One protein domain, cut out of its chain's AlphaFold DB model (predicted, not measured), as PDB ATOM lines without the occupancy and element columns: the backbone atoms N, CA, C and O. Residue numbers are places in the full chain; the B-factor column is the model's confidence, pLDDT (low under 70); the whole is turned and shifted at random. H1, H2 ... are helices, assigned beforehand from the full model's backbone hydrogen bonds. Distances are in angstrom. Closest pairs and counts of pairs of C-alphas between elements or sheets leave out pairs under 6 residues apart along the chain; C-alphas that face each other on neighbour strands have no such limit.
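What this domain is: This is residues 31 to 106 of the 161 residues of an uncharacterized protein of Methylobacterium nodulans (strain LMG 21967 / CNCM I-2342 / ORS 2060) (UniProt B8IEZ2). This is a compact cluster of short helices with H6 near the middle: H4 packs on H6 at a slant, H3 meets it along another side, and H2 crosses the last residues of H6 nearly at a right angle. H1 meets H3 toward one end of the longest axis, and the four-residue H5, on the stretch that joins H4 to H6, lies toward the other end. The printed part has 76 residues with six named helices, in the order H1, H2, H3, H4, H5, H6, and no named strand; the class is all helix. It is compact, with a radius of gyration of the C-alphas of 11.4 A and spans of 33 by 22 by 22 A.

Where its parts are: Begin with the longest helix, H6, residues 93 to 104: find C-alpha 93 at (-108.098, 115.511, 53.403) and go 16.7 A to C-alpha 104 at (-101.397, 107.393, 40.391). H4, residues 71 to 81, measures 15.4 A, as does H2, residues 47 to 57. H3, residues 59 to 68, is 14.7 A long. H1, residues 31 to 40, begins at C-alpha 31 at (-86.957, 123.520, 42.473) and runs 14.1 A. Look for H5 at residues 86 to 89.

How they stand to each other: Start at H6, the hub, which touches three helices. H4 touches it, closest at the C-alphas of Asp 71 and Pro 93, 5.5 A apart; the two run the same way at a steep tilt of 38 degrees. With residues 103 to 104 alone H6 touches H2, about perpendicular at 86 degrees; look at Arg 51 and Ala 104, whose C-alphas, the closest, are 4.7 A apart. With residues 97 to 101 alone H6 only just touches H3, with 3 pairs of C-alphas within 8 A, the closest being Val 66 and Arg 97 at 6.8 A. Farther out, H1 only just touches H3, also with 3 pairs, about perpendicular at 87 degrees; the closest C-alphas are those of Gln 33 and Val 65, 6.3 A apart. H5 is close to H4 but not clearly touching, its nearest C-alpha pair being Thr 79 and Leu 88 at 7.2 A. H1 and H6 are apart. The helix packing is mostly crossed, with 1 of 4 touching pairs at a shallow tilt. In H1, H2, H3, H4 and H6 every O i to N i+4 pair is within hydrogen-bond range; H5 is too short for such a pair.

The domain as a whole: Find Val 31 and Ala 86, whose C-alphas are the two farthest apart, 35.3 A. The printed part has no cut. The link from H1 to H2 is short, the other four are tight, and no link is long. The mean pLDDT of the printed part is 86.9, and residue 86 alone is under 70.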
ATOM      1  N   VAL A  31     -86.638 123.324  43.890       91.94
ATOM      2  CA  VAL A  31     -86.957 123.520  42.473       91.94
ATOM      3  C   VAL A  31     -87.605 122.264  41.907       91.94
ATOM      4  O   VAL A  31     -88.666 122.375  41.297       91.94
ATOM      5  N   ALA A  32     -87.049 121.077  42.165       90.25
ATOM      6  CA  ALA A  32     -87.635 119.811  41.733       90.25
ATOM      7  C   ALA A  32     -89.069 119.650  42.263       90.25
ATOM      8  O   ALA A  32     -89.998 119.426  41.485       90.25
ATOM      9  N   GLN A  33     -89.281 119.874  43.564       89.62
ATOM     10  CA  GLN A  33     -90.613 119.845  44.169       89.62
ATOM     11  C   GLN A  33     -91.561 120.870  43.528       89.62
ATOM     12  O   GLN A  33     -92.712 120.548  43.225       89.62
ATOM     13  N   SER A  34     -91.090 122.097  43.282       91.31
ATOM     14  CA  SER A  34     -91.880 123.153  42.642       91.31
ATOM     15  C   SER A  34     -92.276 122.794  41.208       91.31
ATOM     16  O   SER A  34     -93.423 123.012  40.826       91.31
ATOM     17  N   LEU A  35     -91.366 122.214  40.419       92.31
ATOM     18  CA  LEU A  35     -91.634 121.790  39.043       92.31
ATOM     19  C   LEU A  35     -92.682 120.676  38.995       92.31
ATOM     20  O   LEU A  35     -93.660 120.796  38.256       92.31
ATOM     21  N   VAL A  36     -92.546 119.649  39.837       91.38
ATOM     22  CA  VAL A  36     -93.536 118.562  39.922       91.38
ATOM     23  C   VAL A  36     -94.885 119.099  40.410       91.38
ATOM     24  O   VAL A  36     -95.926 118.768  39.849       91.38
ATOM     25  N   THR A  37     -94.888 119.999  41.394       90.88
ATOM     26  CA  THR A  37     -96.118 120.642  41.883       90.88
ATOM     27  C   THR A  37     -96.806 121.462  40.790       90.88
ATOM     28  O   THR A  37     -98.023 121.386  40.631       90.88
ATOM     29  N   LYS A  38     -96.046 122.228  39.996       92.12
ATOM     30  CA  LYS A  38     -96.577 122.970  38.842       92.12
ATOM     31  C   LYS A  38     -97.182 122.026  37.807       92.12
ATOM     32  O   LYS A  38     -98.273 122.311  37.318       92.12
ATOM     33  N   GLN A  39     -96.528 120.895  37.539       90.56
ATOM     34  CA  GLN A  39     -97.049 119.871  36.635       90.56
ATOM     35  C   GLN A  39     -98.361 119.269  37.155       90.56
ATOM     36  O   GLN A  39     -99.329 119.172  36.406       90.56
ATOM     37  N   LEU A  40     -98.448 118.937  38.448       89.62
ATOM     38  CA  LEU A  40     -99.685 118.434  39.058       89.62
ATOM     39  C   LEU A  40    -100.824 119.462  38.982       89.62
ATOM     40  O   LEU A  40    -101.984 119.118  38.757       89.62
ATOM     41  N   LYS A  41    -100.501 120.748  39.126       87.62
ATOM     42  CA  LYS A  41    -101.469 121.851  39.060       87.62
ATOM     43  C   LYS A  41    -101.835 122.262  37.631       87.62
ATOM     44  O   LYS A  41    -102.704 123.122  37.469       87.62
ATOM     45  N   ALA A  42    -101.237 121.657  36.603       91.06
ATOM     46  CA  ALA A  42    -101.602 121.919  35.217       91.06
ATOM     47  C   ALA A  42    -103.101 121.662  34.999       91.06
ATOM     48  O   ALA A  42    -103.694 120.737  35.570       91.06
ATOM     49  N   LYS A  43    -103.749 122.516  34.200       84.44
ATOM     50  CA  LYS A  43    -105.186 122.388  33.905       84.44
ATOM     51  C   LYS A  43    -105.484 121.119  33.110       84.44
ATOM     52  O   LYS A  43    -106.499 120.482  33.378       84.44
ATOM     53  N   ASP A  44    -104.538 120.730  32.264       84.12
ATOM     54  CA  ASP A  44    -104.636 119.614  31.325       84.12
ATOM     55  C   ASP A  44    -104.033 118.314  31.879       84.12
ATOM     56  O   ASP A  44    -103.743 117.389  31.126       84.12
ATOM     57  N   LEU A  45    -103.822 118.226  33.201       87.81
ATOM     58  CA  LEU A  45    -103.357 116.989  33.825       87.81
ATOM     59  C   LEU A  45    -104.413 115.889  33.641       87.81
ATOM     60  O   LEU A  45    -105.503 115.956  34.218       87.81
ATOM     61  N   THR A  46    -104.057 114.864  32.874       88.88
ATOM     62  CA  THR A  46    -104.852 113.649  32.686       88.88
ATOM     63  C   THR A  46    -104.453 112.567  33.689       88.88
ATOM     64  O   THR A  46    -103.394 112.624  34.319       88.88
ATOM     65  N   LEU A  47    -105.308 111.554  33.832       87.56
ATOM     66  CA  LEU A  47    -105.027 110.398  34.681       87.56
ATOM     67  C   LEU A  47    -103.807 109.615  34.162       87.56
ATOM     68  O   LEU A  47    -102.932 109.253  34.945       87.56
ATOM     69  N   ASP A  48    -103.684 109.455  32.844       87.88
ATOM     70  CA  ASP A  48    -102.517 108.814  32.228       87.88
ATOM     71  C   ASP A  48    -101.224 109.592  32.488       87.88
ATOM     72  O   ASP A  48    -100.206 108.992  32.830       87.88
ATOM     73  N   ALA A  49    -101.263 110.927  32.417       88.88
ATOM     74  CA  ALA A  49    -100.110 111.761  32.746       88.88
ATOM     75  C   ALA A  49     -99.704 111.623  34.225       88.88
ATOM     76  O   ALA A  49     -98.515 111.610  34.538       88.88
ATOM     77  N   LEU A  50    -100.669 111.472  35.141       89.56
ATOM     78  CA  LEU A  50    -100.387 111.203  36.555       89.56
ATOM     79  C   LEU A  50     -99.722 109.830  36.755       89.56
ATOM     80  O   LEU A  50     -98.769 109.721  37.527       89.56
ATOM     81  N   ARG A  51    -100.190 108.796  36.045       91.06
ATOM     82  CA  ARG A  51     -99.592 107.449  36.073       91.06
ATOM     83  C   ARG A  51     -98.165 107.460  35.521       91.06
ATOM     84  O   ARG A  51     -97.261 106.907  36.139       91.06
ATOM     85  N   GLN A  52     -97.938 108.151  34.402       90.31
ATOM     86  CA  GLN A  52     -96.601 108.339  33.828       90.31
ATOM     87  C   GLN A  52     -95.668 109.083  34.788       90.31
ATOM     88  O   GLN A  52     -94.515 108.692  34.955       90.31
ATOM     89  N   LEU A  53     -96.170 110.119  35.465       90.12
ATOM     90  CA  LEU A  53     -95.405 110.860  36.463       90.12
ATOM     91  C   LEU A  53     -94.993 109.967  37.641       90.12
ATOM     92  O   LEU A  53     -93.852 110.042  38.092       90.12
ATOM     93  N   GLN A  54     -95.889 109.098  38.121       91.00
ATOM     94  CA  GLN A  54     -95.538 108.142  39.171       91.00
ATOM     95  C   GLN A  54     -94.552 107.079  38.686       91.00
ATOM     96  O   GLN A  54     -93.645 106.723  39.433       91.00
ATOM     97  N   ALA A  55     -94.685 106.596  37.450       90.31
ATOM     98  CA  ALA A  55     -93.728 105.659  36.868       90.31
ATOM     99  C   ALA A  55     -92.325 106.281  36.735       90.31
ATOM    100  O   ALA A  55     -91.333 105.602  36.983       90.31
ATOM    101  N   ALA A  56     -92.241 107.572  36.394       90.56
ATOM    102  CA  ALA A  56     -90.978 108.290  36.234       90.56
ATOM    103  C   ALA A  56     -90.310 108.661  37.571       90.56
ATOM    104  O   ALA A  56     -89.095 108.540  37.704       90.56
ATOM    105  N   LEU A  57     -91.082 109.129  38.560       88.25
ATOM    106  CA  LEU A  57     -90.552 109.565  39.862       88.25
ATOM    107  C   LEU A  57     -90.441 108.430  40.887       88.25
ATOM    108  O   LEU A  57     -89.671 108.525  41.838       88.25
ATOM    109  N   GLY A  58     -91.244 107.382  40.734       88.62
ATOM    110  CA  GLY A  58     -91.471 106.373  41.758       88.62
ATOM    111  C   GLY A  58     -92.521 106.788  42.804       88.62
ATOM    112  O   GLY A  58     -92.930 107.951  42.898       88.62
ATOM    113  N   PRO A  59     -92.978 105.829  43.629       84.56
ATOM    114  CA  PRO A  59     -94.092 106.037  44.554       84.56
ATOM    115  C   PRO A  59     -93.743 106.973  45.719       84.56
ATOM    116  O   PRO A  59     -94.570 107.788  46.124       84.56
ATOM    117  N   GLN A  60     -92.520 106.879  46.249       89.06
ATOM    118  CA  GLN A  60     -92.112 107.615  47.445       89.06
ATOM    119  C   GLN A  60     -91.884 109.116  47.181       89.06
ATOM    120  O   GLN A  60     -92.443 109.922  47.926       89.06
ATOM    121  N   PRO A  61     -91.163 109.541  46.122       88.75
ATOM    122  CA  PRO A  61     -91.008 110.969  45.835       88.75
ATOM    123  C   PRO A  61     -92.338 111.647  45.500       88.75
ATOM    124  O   PRO A  61     -92.581 112.772  45.934       88.75
ATOM    125  N   LEU A  62     -93.238 110.952  44.793       88.62
ATOM    126  CA  LEU A  62     -94.568 111.484  44.505       88.62
ATOM    127  C   LEU A  62     -95.403 111.666  45.782       88.62
ATOM    128  O   LEU A  62     -96.076 112.685  45.917       88.62
ATOM    129  N   ALA A  63     -95.341 110.721  46.728       90.25
ATOM    130  CA  ALA A  63     -96.037 110.836  48.010       90.25
ATOM    131  C   ALA A  63     -95.598 112.080  48.796       90.25
ATOM    132  O   ALA A  63     -96.453 112.852  49.223       90.25
ATOM    133  N   LEU A  64     -94.288 112.340  48.880       91.56
ATOM    134  CA  LEU A  64     -93.747 113.530  49.550       91.56
ATOM    135  C   LEU A  64     -94.215 114.838  48.894       91.56
ATOM    136  O   LEU A  64     -94.547 115.807  49.579       91.56
ATOM    137  N   VAL A  65     -94.290 114.875  47.558       91.00
ATOM    138  CA  VAL A  65     -94.826 116.046  46.847       91.00
ATOM    139  C   VAL A  65     -96.314 116.226  47.150       91.00
ATOM    140  O   VAL A  65     -96.736 117.337  47.458       91.00
ATOM    141  N   VAL A  66     -97.109 115.154  47.123       90.38
ATOM    142  CA  VAL A  66     -98.550 115.203  47.433       90.38
ATOM    143  C   VAL A  66     -98.816 115.628  48.883       90.38
ATOM    144  O   VAL A  66     -99.769 116.362  49.138       90.38
ATOM    145  N   GLU A  67     -97.974 115.220  49.831       90.19
ATOM    146  CA  GLU A  67     -98.051 115.654  51.232       90.19
ATOM    147  C   GLU A  67     -97.813 117.156  51.394       90.19
ATOM    148  O   GLU A  67     -98.453 117.789  52.231       90.19
ATOM    149  N   SER A  68     -96.959 117.744  50.553       89.94
ATOM    150  CA  SER A  68     -96.694 119.186  50.572       89.94
ATOM    151  C   SER A  68     -97.808 120.051  49.970       89.94
ATOM    152  O   SER A  68     -97.794 121.270  50.140       89.94
ATOM    153  N   LEU A  69     -98.772 119.441  49.270       89.19
ATOM    154  CA  LEU A  69     -99.921 120.153  48.718       89.19
ATOM    155  C   LEU A  69    -100.929 120.502  49.815       89.19
ATOM    156  O   LEU A  69    -101.166 119.733  50.754       89.19
ATOM    157  N   SER A  70    -101.596 121.642  49.643       90.19
ATOM    158  CA  SER A  70    -102.711 122.021  50.508       90.19
ATOM    159  C   SER A  70    -103.924 121.113  50.287       90.19
ATOM    160  O   SER A  70    -104.158 120.595  49.193       90.19
ATOM    161  N   ASP A  71    -104.756 120.963  51.316       89.44
ATOM    162  CA  ASP A  71    -105.947 120.105  51.259       89.44
ATOM    163  C   ASP A  71    -106.914 120.513  50.132       89.44
ATOM    164  O   ASP A  71    -107.517 119.661  49.474       89.44
ATOM    165  N   ALA A  72    -107.025 121.818  49.863       88.69
ATOM    166  CA  ALA A  72    -107.851 122.354  48.786       88.69
ATOM    167  C   ALA A  72    -107.328 121.954  47.396       88.69
ATOM    168  O   ALA A  72    -108.117 121.617  46.507       88.69
ATOM    169  N   GLU A  73    -106.007 121.956  47.206       88.88
ATOM    170  CA  GLU A  73    -105.377 121.532  45.953       88.88
ATOM    171  C   GLU A  73    -105.579 120.039  45.732       88.88
ATOM    172  O   GLU A  73    -106.064 119.649  44.670       88.88
ATOM    173  N   VAL A  74    -105.305 119.210  46.743       89.44
ATOM    174  CA  VAL A  74    -105.508 117.757  46.652       89.44
ATOM    175  C   VAL A  74    -106.972 117.445  46.332       89.44
ATOM    176  O   VAL A  74    -107.248 116.696  45.396       89.44
ATOM    177  N   ARG A  75    -107.930 118.075  47.021       88.19
ATOM    178  CA  ARG A  75    -109.363 117.912  46.728       88.19
ATOM    179  C   ARG A  75    -109.711 118.302  45.289       88.19
ATOM    180  O   ARG A  75    -110.484 117.604  44.630       88.19
ATOM    181  N   THR A  76    -109.144 119.394  44.785       88.69
ATOM    182  CA  THR A  76    -109.375 119.846  43.403       88.69
ATOM    183  C   THR A  76    -108.815 118.844  42.393       88.69
ATOM    184  O   THR A  76    -109.481 118.519  41.412       88.69
ATOM    185  N   LEU A  77    -107.625 118.292  42.649       88.06
ATOM    186  CA  LEU A  77    -107.022 117.266  41.798       88.06
ATOM    187  C   LEU A  77    -107.866 115.991  41.774       88.06
ATOM    188  O   LEU A  77    -108.180 115.487  40.699       88.06
ATOM    189  N   VAL A  78    -108.283 115.503  42.941       88.25
ATOM    190  CA  VAL A  78    -109.044 114.253  43.044       88.25
ATOM    191  C   VAL A  78    -110.442 114.399  42.444       88.25
ATOM    192  O   VAL A  78    -110.870 113.531  41.698       88.25
ATOM    193  N   THR A  79    -111.139 115.518  42.660       87.06
ATOM    194  CA  THR A  79    -112.466 115.747  42.044       87.06
ATOM    195  C   THR A  79    -112.402 115.955  40.526       87.06
ATOM    196  O   THR A  79    -113.382 115.693  39.826       87.06
ATOM    197  N   ARG A  80    -111.258 116.408  39.998       87.25
ATOM    198  CA  ARG A  80    -111.016 116.508  38.554       87.25
ATOM    199  C   ARG A  80    -110.712 115.149  37.926       87.25
ATOM    200  O   ARG A  80    -111.244 114.867  36.857       87.25
ATOM    201  N   LEU A  81    -109.868 114.345  38.572       85.81
ATOM    202  CA  LEU A  81    -109.414 113.048  38.060       85.81
ATOM    203  C   LEU A  81    -110.408 111.906  38.324       85.81
ATOM    204  O   LEU A  81    -110.431 110.940  37.572       85.81
ATOM    205  N   ASP A  82    -111.244 112.026  39.356       83.56
ATOM    206  CA  ASP A  82    -112.195 111.000  39.802       83.56
ATOM    207  C   ASP A  82    -113.561 111.629  40.124       83.56
ATOM    208  O   ASP A  82    -114.062 111.598  41.247       83.56
ATOM    209  N   ARG A  83    -114.163 112.280  39.119       79.69
ATOM    210  CA  ARG A  83    -115.405 113.067  39.264       79.69
ATOM    211  C   ARG A  83    -116.607 112.248  39.747       79.69
ATOM    212  O   ARG A  83    -117.531 112.797  40.345       79.69
ATOM    213  N   THR A  84    -116.632 110.964  39.426       71.25
ATOM    214  CA  THR A  84    -117.771 110.065  39.637       71.25
ATOM    215  C   THR A  84    -117.816 109.464  41.039       71.25
ATOM    216  O   THR A  84    -118.868 108.985  41.458       71.25
ATOM    217  N   ASN A  85    -116.729 109.563  41.805       71.94
ATOM    218  CA  ASN A  85    -116.664 109.023  43.153       71.94
ATOM    219  C   ASN A  85    -117.444 109.904  44.147       71.94
ATOM    220  O   ASN A  85    -117.004 110.976  44.574       71.94
ATOM    221  N   ALA A  86    -118.637 109.439  44.524       67.25
ATOM    222  CA  ALA A  86    -119.527 110.144  45.442       67.25
ATOM    223  C   ALA A  86    -118.960 110.246  46.871       67.25
ATOM    224  O   ALA A  86    -119.283 111.208  47.575       67.25
ATOM    225  N   ALA A  87    -118.083 109.319  47.279       71.69
ATOM    226  CA  ALA A  87    -117.459 109.326  48.601       71.69
ATOM    227  C   ALA A  87    -116.525 110.532  48.794       71.69
ATOM    228  O   ALA A  87    -116.362 111.019  49.911       71.69
ATOM    229  N   LEU A  88    -116.007 111.113  47.703       75.44
ATOM    230  CA  LEU A  88    -115.164 112.314  47.745       75.44
ATOM    231  C   LEU A  88    -115.883 113.566  48.257       75.44
ATOM    232  O   LEU A  88    -115.228 114.543  48.606       75.44
ATOM    233  N   LYS A  89    -117.219 113.582  48.293       72.00
ATOM    234  CA  LYS A  89    -117.970 114.745  48.790       72.00
ATOM    235  C   LYS A  89    -117.896 114.890  50.311       72.00
ATOM    236  O   LYS A  89    -117.985 116.015  50.795       72.00
ATOM    237  N   ALA A  90    -117.737 113.779  51.026       77.06
ATOM    238  CA  ALA A  90    -117.644 113.725  52.485       77.06
ATOM    239  C   ALA A  90    -116.259 113.268  52.979       77.06
ATOM    240  O   ALA A  90    -116.057 113.134  54.184       77.06
ATOM    241  N   ALA A  91    -115.322 113.022  52.061       81.44
ATOM    242  CA  ALA A  91    -113.996 112.522  52.381       81.44
ATOM    243  C   ALA A  91    -113.149 113.554  53.136       81.44
ATOM    244  O   ALA A  91    -113.221 114.766  52.914       81.44
ATOM    245  N   THR A  92    -112.300 113.042  54.015       86.06
ATOM    246  CA  THR A  92    -111.295 113.813  54.737       86.06
ATOM    247  C   THR A  92    -110.105 114.160  53.829       86.06
ATOM    248  O   THR A  92    -109.841 113.475  52.835       86.06
ATOM    249  N   PRO A  93    -109.303 115.185  54.170       85.75
ATOM    250  CA  PRO A  93    -108.098 115.511  53.403       85.75
ATOM    251  C   PRO A  93    -107.092 114.357  53.285       85.75
ATOM    252  O   PRO A  93    -106.424 114.206  52.260       85.75
ATOM    253  N   VAL A  94    -107.003 113.511  54.313       85.88
ATOM    254  CA  VAL A  94    -106.143 112.319  54.318       85.88
ATOM    255  C   VAL A  94    -106.629 111.293  53.291       85.88
ATOM    256  O   VAL A  94    -105.830 110.744  52.532       85.88
ATOM    257  N   GLU A  95    -107.941 111.078  53.201       86.31
ATOM    258  CA  GLU A  95    -108.544 110.180  52.211       86.31
ATOM    259  C   GLU A  95    -108.371 110.700  50.783       86.31
ATOM    260  O   GLU A  95    -108.094 109.913  49.878       86.31
ATOM    261  N   HIS A  96    -108.437 112.020  50.575       86.88
ATOM    262  CA  HIS A  96    -108.118 112.623  49.281       86.88
ATOM    263  C   HIS A  96    -106.666 112.357  48.861       86.88
ATOM    264  O   HIS A  96    -106.435 111.918  47.733       86.88
ATOM    265  N   ARG A  97    -105.685 112.547  49.757       89.81
ATOM    266  CA  ARG A  97    -104.270 112.242  49.463       89.81
ATOM    267  C   ARG A  97    -104.078 110.764  49.128       89.81
ATOM    268  O   ARG A  97    -103.459 110.434  48.118       89.81
ATOM    269  N   ARG A  98    -104.681 109.870  49.919       88.00
ATOM    270  CA  ARG A  98    -104.637 108.422  49.674       88.00
ATOM    271  C   ARG A  98    -105.261 108.049  48.329       88.00
ATOM    272  O   ARG A  98    -104.689 107.238  47.605       88.00
ATOM    273  N   ARG A  99    -106.406 108.641  47.972       87.75
ATOM    274  CA  ARG A  99    -107.062 108.387  46.683       87.75
ATOM    275  C   ARG A  99    -106.219 108.892  45.518       87.75
ATOM    276  O   ARG A  99    -106.089 108.169  44.538       87.75
ATOM    277  N   LEU A 100    -105.599 110.068  45.634       87.75
ATOM    278  CA  LEU A 100    -104.703 110.594  44.601       87.75
ATOM    279  C   LEU A 100    -103.522 109.647  44.337       87.75
ATOM    280  O   LEU A 100    -103.219 109.352  43.184       87.75
ATOM    281  N   LEU A 101    -102.900 109.125  45.399       88.44
ATOM    282  CA  LEU A 101    -101.806 108.158  45.280       88.44
ATOM    283  C   LEU A 101    -102.271 106.809  44.720       88.44
ATOM    284  O   LEU A 101    -101.544 106.193  43.945       88.44
ATOM    285  N   ALA A 102    -103.486 106.370  45.056       87.56
ATOM    286  CA  ALA A 102    -104.074 105.167  44.476       87.56
ATOM    287  C   ALA A 102    -104.335 105.326  42.968       87.56
ATOM    288  O   ALA A 102    -103.997 104.434  42.199       87.56
ATOM    289  N   LEU A 103    -104.885 106.468  42.532       87.25
ATOM    290  CA  LEU A 103    -105.103 106.769  41.109       87.25
ATOM    291  C   LEU A 103    -103.780 106.815  40.336       87.25
ATOM    292  O   LEU A 103    -103.691 106.277  39.232       87.25
ATOM    293  N   ALA A 104    -102.746 107.408  40.941       88.00
ATOM    294  CA  ALA A 104    -101.397 107.393  40.391       88.00
ATOM    295  C   ALA A 104    -100.879 105.951  40.232       88.00
ATOM    296  O   ALA A 104    -100.381 105.616  39.162       88.00
ATOM    297  N   ALA A 105    -101.109 105.091  41.237       84.12
ATOM    298  CA  ALA A 105    -100.716 103.673  41.268       84.12
ATOM    299  C   ALA A 105    -101.481 102.763  40.299       84.12
ATOM    300  O   ALA A 105    -101.266 101.553  40.301       84.12
ATOM    301  N   GLY A 106    -102.364 103.319  39.470       82.00
ATOM    302  CA  GLY A 106    -103.138 102.542  38.510       82.00
ATOM    303  C   GLY A 106    -104.504 102.099  39.024       82.00
ATOM    304  O   GLY A 106    -105.167 101.331  38.339       82.00
TER     305      GLY A 106